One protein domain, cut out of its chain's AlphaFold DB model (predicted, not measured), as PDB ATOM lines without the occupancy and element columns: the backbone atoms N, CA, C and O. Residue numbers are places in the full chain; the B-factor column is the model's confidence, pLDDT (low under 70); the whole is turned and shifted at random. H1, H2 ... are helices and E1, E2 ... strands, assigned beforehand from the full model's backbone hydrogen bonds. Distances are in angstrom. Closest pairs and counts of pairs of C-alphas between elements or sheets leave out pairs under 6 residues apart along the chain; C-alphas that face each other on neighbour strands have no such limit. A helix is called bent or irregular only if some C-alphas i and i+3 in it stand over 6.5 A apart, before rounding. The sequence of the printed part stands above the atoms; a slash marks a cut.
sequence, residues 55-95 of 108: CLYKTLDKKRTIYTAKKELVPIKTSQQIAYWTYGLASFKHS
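Overview. This is residues 55 to 95 of the 108 residues of an uncharacterized protein of Maribacter ulvicola (UniProt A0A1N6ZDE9). A small two-stranded hairpin, E1 and E2, and one longer helix, H2, spread like the arms of a V from the link at residues 76 to 77, and the short helix H1 packs on residues 81 to 85 of H2. The far part of H2 and the tail after it, residues 87 to 95, stick out from this body. The printed part has 41 residues, with two named helices and two named strands in the order H1, E1, E2, H2; the sheet, E1 - E2, is antiparallel and the class is mixed, helices and strands. It is only just loose, close to compact, with a radius of gyration of the C-alphas of 10.9 A and spans of 32 by 25 by 14 A.

Along the chain. E1 is residues 65 to 67, 6.7 A long from first to last C-alpha, and E2 is residues 73 to 75, 6.8 A. H2, residues 78 to 91, is 20.7 A long, from C-alpha 78 at (-19.078, -26.690, -8.153) to C-alpha 91 at (-36.143, -17.031, -1.446). H2 is irregular, but only just: C-alphas 79 and 82 are 6.8 A apart. H1, residues 55 to 59, is 6.3 A long and begins with C-alpha 55 at (-27.919, -32.360, 0.269).

Arrangement. E1 and E2 form a hairpin of antiparallel neighbours, with 144 degrees between their directions. N 66 and O 74 are within hydrogen-bond range at 2.9 A, as are N 74 and O 66 at 2.9 A. E1 and H2 are apart, and so are H1 and E2. H1 and H2 touch, H2 with residues 81 to 85 alone; the closest C-alphas are those of Tyr 57 and Ile 82, 6.1 A apart. The O i to N i+4 pair of H1 is within hydrogen-bond range; in H2, 8 of 10 are.

Size, cuts and confidence. The C-alphas farthest apart are those of Lys 63 and Ser 95, 32.5 A. The printed part has no cut, and its three links are tight. The mean pLDDT of the printed part is 70.6; residues 62 to 63, 68 to 69, 78 to 79 and 90 to 95 are under 70.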
ATOM      1  N   CYS A  55     -27.320 -31.142   0.817       80.88
ATOM      2  CA  CYS A  55     -27.919 -32.360   0.269       80.88
ATOM      3  C   CYS A  55     -28.381 -32.177  -1.186       80.88
ATOM      4  O   CYS A  55     -28.180 -33.082  -2.000       80.88
ATOM      5  N   LEU A  56     -28.905 -31.001  -1.547       80.38
ATOM      6  CA  LEU A  56     -29.224 -30.671  -2.943       80.38
ATOM      7  C   LEU A  56     -27.979 -30.701  -3.821       80.38
ATOM      8  O   LEU A  56     -27.963 -31.340  -4.864       80.38
ATOM      9  N   TYR A  57     -26.891 -30.080  -3.373       77.69
ATOM     10  CA  TYR A  57     -25.622 -30.146  -4.087       77.69
ATOM     11  C   TYR A  57     -25.146 -31.596  -4.309       77.69
ATOM     12  O   TYR A  57     -24.747 -31.944  -5.417       77.69
ATOM     13  N   LYS A  58     -25.233 -32.459  -3.287       81.44
ATOM     14  CA  LYS A  58     -24.770 -33.859  -3.361       81.44
ATOM     15  C   LYS A  58     -25.604 -34.752  -4.281       81.44
ATOM     16  O   LYS A  58     -25.097 -35.773  -4.735       81.44
ATOM     17  N   THR A  59     -26.869 -34.414  -4.514       76.06
ATOM     18  CA  THR A  59     -27.763 -35.188  -5.393       76.06
ATOM     19  C   THR A  59     -27.603 -34.831  -6.869       76.06
ATOM     20  O   THR A  59     -28.156 -35.516  -7.725       76.06
ATOM     21  N   LEU A  60     -26.826 -33.792  -7.180       73.31
ATOM     22  CA  LEU A  60     -26.713 -33.228  -8.516       73.31
ATOM     23  C   LEU A  60     -25.346 -33.512  -9.154       73.31
ATOM     24  O   LEU A  60     -24.321 -33.581  -8.477       73.31
ATOM     25  N   ASP A  61     -25.326 -33.614 -10.485       73.88
ATOM     26  CA  ASP A  61     -24.083 -33.751 -11.247       73.88
ATOM     27  C   ASP A  61     -23.218 -32.479 -11.122       73.88
ATOM     28  O   ASP A  61     -23.706 -31.341 -11.181       73.88
ATOM     29  N   LYS A  62     -21.903 -32.676 -10.986       69.88
ATOM     30  CA  LYS A  62     -20.896 -31.609 -10.917       69.88
ATOM     31  C   LYS A  62     -20.828 -30.775 -12.202       69.88
ATOM     32  O   LYS A  62     -20.396 -29.628 -12.137       69.88
ATOM     33  N   LYS A  63     -21.254 -31.321 -13.344       69.06
ATOM     34  CA  LYS A  63     -21.258 -30.665 -14.664       69.06
ATOM     35  C   LYS A  63     -22.623 -30.099 -15.066       69.06
ATOM     36  O   LYS A  63     -22.838 -29.812 -16.242       69.06
ATOM     37  N   ARG A  64     -23.563 -29.945 -14.128       70.00
ATOM     38  CA  ARG A  64     -24.910 -29.478 -14.473       70.00
ATOM     39  C   ARG A  64     -24.921 -28.048 -15.016       70.00
ATOM     40  O   ARG A  64     -24.205 -27.162 -14.540       70.00
ATOM     41  N   THR A  65     -25.828 -27.823 -15.950       73.19
ATOM     42  CA  THR A  65     -26.274 -26.496 -16.359       73.19
ATOM     43  C   THR A  65     -27.500 -26.110 -15.538       73.19
ATOM     44  O   THR A  65     -28.326 -26.954 -15.187       73.19
ATOM     45  N   ILE A  66     -27.595 -24.838 -15.173       71.25
ATOM     46  CA  ILE A  66     -28.798 -24.268 -14.567       71.25
ATOM     47  C   ILE A  66     -29.531 -23.441 -15.612       71.25
ATOM     48  O   ILE A  66     -28.902 -22.764 -16.426       71.25
ATOM     49  N   TYR A  67     -30.857 -23.498 -15.577       70.00
ATOM     50  CA  TYR A  67     -31.694 -22.618 -16.377       70.00
ATOM     51  C   TYR A  67     -31.881 -21.309 -15.617       70.00
ATOM     52  O   TYR A  67     -32.415 -21.291 -14.506       70.00
ATOM     53  N   THR A  68     -31.361 -20.219 -16.168       67.38
ATOM     54  CA  THR A  68     -31.405 -18.911 -15.509       67.38
ATOM     55  C   THR A  68     -32.725 -18.195 -15.790       67.38
ATOM     56  O   THR A  68     -33.447 -18.526 -16.730       67.38
ATOM     57  N   ALA A  69     -33.021 -17.141 -15.020       64.50
ATOM     58  CA  ALA A  69     -34.173 -16.267 -15.269       64.50
ATOM     59  C   ALA A  69     -34.160 -15.630 -16.676       64.50
ATOM     60  O   ALA A  69     -35.207 -15.256 -17.197       64.50
ATOM     61  N   LYS A  70     -32.984 -15.555 -17.318       70.88
ATOM     62  CA  LYS A  70     -32.814 -15.082 -18.698       70.88
ATOM     63  C   LYS A  70     -33.104 -16.152 -19.756       70.88
ATOM     64  O   LYS A  70     -32.876 -15.901 -20.931       70.88
ATOM     65  N   LYS A  71     -33.621 -17.321 -19.358       73.38
ATOM     66  CA  LYS A  71     -33.908 -18.465 -20.241       73.38
ATOM     67  C   LYS A  71     -32.662 -19.089 -20.882       73.38
ATOM     68  O   LYS A  71     -32.748 -19.758 -21.908       73.38
ATOM     69  N   GLU A  72     -31.508 -18.904 -20.249       72.50
ATOM     70  CA  GLU A  72     -30.217 -19.411 -20.717       72.50
ATOM     71  C   GLU A  72     -29.764 -20.604 -19.873       72.50
ATOM     72  O   GLU A  72     -29.921 -20.602 -18.649       72.50
ATOM     73  N   LEU A  73     -29.151 -21.598 -20.521       74.25
ATOM     74  CA  LEU A  73     -28.462 -22.698 -19.849       74.25
ATOM     75  C   LEU A  73     -27.023 -22.287 -19.552       74.25
ATOM     76  O   LEU A  73     -26.202 -22.181 -20.460       74.25
ATOM     77  N   VAL A  74     -26.708 -22.094 -18.273       76.06
ATOM     78  CA  VAL A  74     -25.366 -21.689 -17.844       76.06
ATOM     79  C   VAL A  74     -24.740 -22.801 -17.001       76.06
ATOM     80  O   VAL A  74     -25.361 -23.252 -16.035       76.06
ATOM     81  N   PRO A  75     -23.525 -23.278 -17.329       72.31
ATOM     82  CA  PRO A  75     -22.802 -24.205 -16.469       72.31
ATOM     83  C   PRO A  75     -22.436 -23.510 -15.157       72.31
ATOM     84  O   PRO A  75     -21.868 -22.417 -15.153       72.31
ATOM     85  N   ILE A  76     -22.738 -24.154 -14.033       70.50
ATOM     86  CA  ILE A  76     -22.423 -23.611 -12.711       70.50
ATOM     87  C   ILE A  76     -21.225 -24.343 -12.109       70.50
ATOM     88  O   ILE A  76     -21.235 -25.569 -11.958       70.50
ATOM     89  N   LYS A  77     -20.183 -23.592 -11.730       72.38
ATOM     90  CA  LYS A  77     -19.004 -24.168 -11.068       72.38
ATOM     91  C   LYS A  77     -19.419 -24.807  -9.746       72.38
ATOM     92  O   LYS A  77     -20.200 -24.223  -9.002       72.38
ATOM     93  N   THR A  78     -18.836 -25.953  -9.408       66.88
ATOM     94  CA  THR A  78     -19.078 -26.690  -8.153       66.88
ATOM     95  C   THR A  78     -19.038 -25.788  -6.913       66.88
ATOM     96  O   THR A  78     -19.907 -25.881  -6.052       66.88
ATOM     97  N   SER A  79     -18.078 -24.859  -6.852       69.06
ATOM     98  CA  SER A  79     -17.925 -23.896  -5.752       69.06
ATOM     99  C   SER A  79     -19.076 -22.889  -5.634       69.06
ATOM    100  O   SER A  79     -19.325 -22.369  -4.554       69.06
ATOM    101  N   GLN A  80     -19.804 -22.632  -6.722       70.69
ATOM    102  CA  GLN A  80     -20.931 -21.696  -6.781       70.69
ATOM    103  C   GLN A  80     -22.282 -22.390  -6.546       70.69
ATOM    104  O   GLN A  80     -23.277 -21.728  -6.265       70.69
ATOM    105  N   GLN A  81     -22.333 -23.723  -6.633       71.25
ATOM    106  CA  GLN A  81     -23.580 -24.490  -6.565       71.25
ATOM    107  C   GLN A  81     -24.246 -24.460  -5.190       71.25
ATOM    108  O   GLN A  81     -25.472 -24.389  -5.127       71.25
ATOM    109  N   ILE A  82     -23.464 -24.526  -4.108       74.25
ATOM    110  CA  ILE A  82     -24.007 -24.451  -2.744       74.25
ATOM    111  C   ILE A  82     -24.590 -23.058  -2.514       74.25
ATOM    112  O   ILE A  82     -25.737 -22.954  -2.104       74.25
ATOM    113  N   ALA A  83     -23.848 -22.003  -2.865       75.88
ATOM    114  CA  ALA A  83     -24.316 -20.624  -2.740       75.88
ATOM    115  C   ALA A  83     -25.607 -20.382  -3.539       75.88
ATOM    116  O   ALA A  83     -26.561 -19.840  -2.993       75.88
ATOM    117  N   TYR A  84     -25.674 -20.847  -4.793       75.00
ATOM    118  CA  TYR A  84     -26.883 -20.764  -5.620       75.00
ATOM    119  C   TYR A  84     -28.106 -21.384  -4.931       75.00
ATOM    120  O   TYR A  84     -29.155 -20.746  -4.859       75.00
ATOM    121  N   TRP A  85     -27.971 -22.594  -4.378       77.75
ATOM    122  CA  TRP A  85     -29.068 -23.235  -3.653       77.75
ATOM    123  C   TRP A  85     -29.386 -22.540  -2.335       77.75
ATOM    124  O   TRP A  85     -30.558 -22.404  -2.016       77.75
ATOM    125  N   THR A  86     -28.390 -22.055  -1.595       78.12
ATOM    126  CA  THR A  86     -28.614 -21.292  -0.361       78.12
ATOM    127  C   THR A  86     -29.424 -20.022  -0.632       78.12
ATOM    128  O   THR A  86     -30.418 -19.786   0.049       78.12
ATOM    129  N   TYR A  87     -29.059 -19.235  -1.652       73.69
ATOM    130  CA  TYR A  87     -29.804 -18.030  -2.034       73.69
ATOM    131  C   TYR A  87     -31.188 -18.359  -2.607       73.69
ATOM    132  O   TYR A  87     -32.174 -17.716  -2.244       73.69
ATOM    133  N   GLY A  88     -31.284 -19.385  -3.458       71.75
ATOM    134  CA  GLY A  88     -32.559 -19.830  -4.016       71.75
ATOM    135  C   GLY A  88     -33.524 -20.281  -2.921       71.75
ATOM    136  O   GLY A  88     -34.627 -19.761  -2.824       71.75
ATOM    137  N   LEU A  89     -33.087 -21.176  -2.034       72.75
ATOM    138  CA  LEU A  89     -33.891 -21.696  -0.924       72.75
ATOM    139  C   LEU A  89     -34.282 -20.619   0.092       72.75
ATOM    140  O   LEU A  89     -35.404 -20.644   0.589       72.75
ATOM    141  N   ALA A  90     -33.404 -19.651   0.370       67.69
ATOM    142  CA  ALA A  90     -33.754 -18.504   1.211       67.69
ATOM    143  C   ALA A  90     -34.914 -17.683   0.616       67.69
ATOM    144  O   ALA A  90     -35.703 -17.113   1.364       67.69
ATOM    145  N   SER A  91     -35.047 -17.682  -0.716       60.50
ATOM    146  CA  SER A  91     -36.143 -17.031  -1.446       60.50
ATOM    147  C   SER A  91     -37.447 -17.847  -1.421       60.50
ATOM    148  O   SER A  91     -38.516 -17.292  -1.638       60.50
ATOM    149  N   PHE A  92     -37.377 -19.154  -1.125       60.41
ATOM    150  CA  PHE A  92     -38.524 -20.073  -1.034       60.41
ATOM    151  C   PHE A  92     -39.138 -20.169   0.370       60.41
ATOM    152  O   PHE A  92     -40.012 -21.005   0.589       60.41
ATOM    153  N   LYS A  93     -38.730 -19.321   1.323       55.72
ATOM    154  CA  LYS A  93     -39.358 -19.209   2.652       55.72
ATOM    155  C   LYS A  93     -40.775 -18.603   2.552       55.72
ATOM    156  O   LYS A  93     -41.051 -17.540   3.095       55.72
ATOM    157  N   HIS A  94     -41.688 -19.285   1.869       48.16
ATOM    158  CA  HIS A  94     -43.124 -19.109   2.037       48.16
ATOM    159  C   HIS A  94     -43.649 -20.220   2.957       48.16
ATOM    160  O   HIS A  94     -43.308 -21.391   2.823       48.16
ATOM    161  N   SER A  95     -44.414 -19.781   3.952       44.72
ATOM    162  CA  SER A  95     -45.031 -20.508   5.064       44.72
ATOM    163  C   SER A  95     -45.564 -21.915   4.745       44.72
ATOM    164  O   SER A  95     -46.319 -22.083   3.795       44.72
TER     165      SER A  95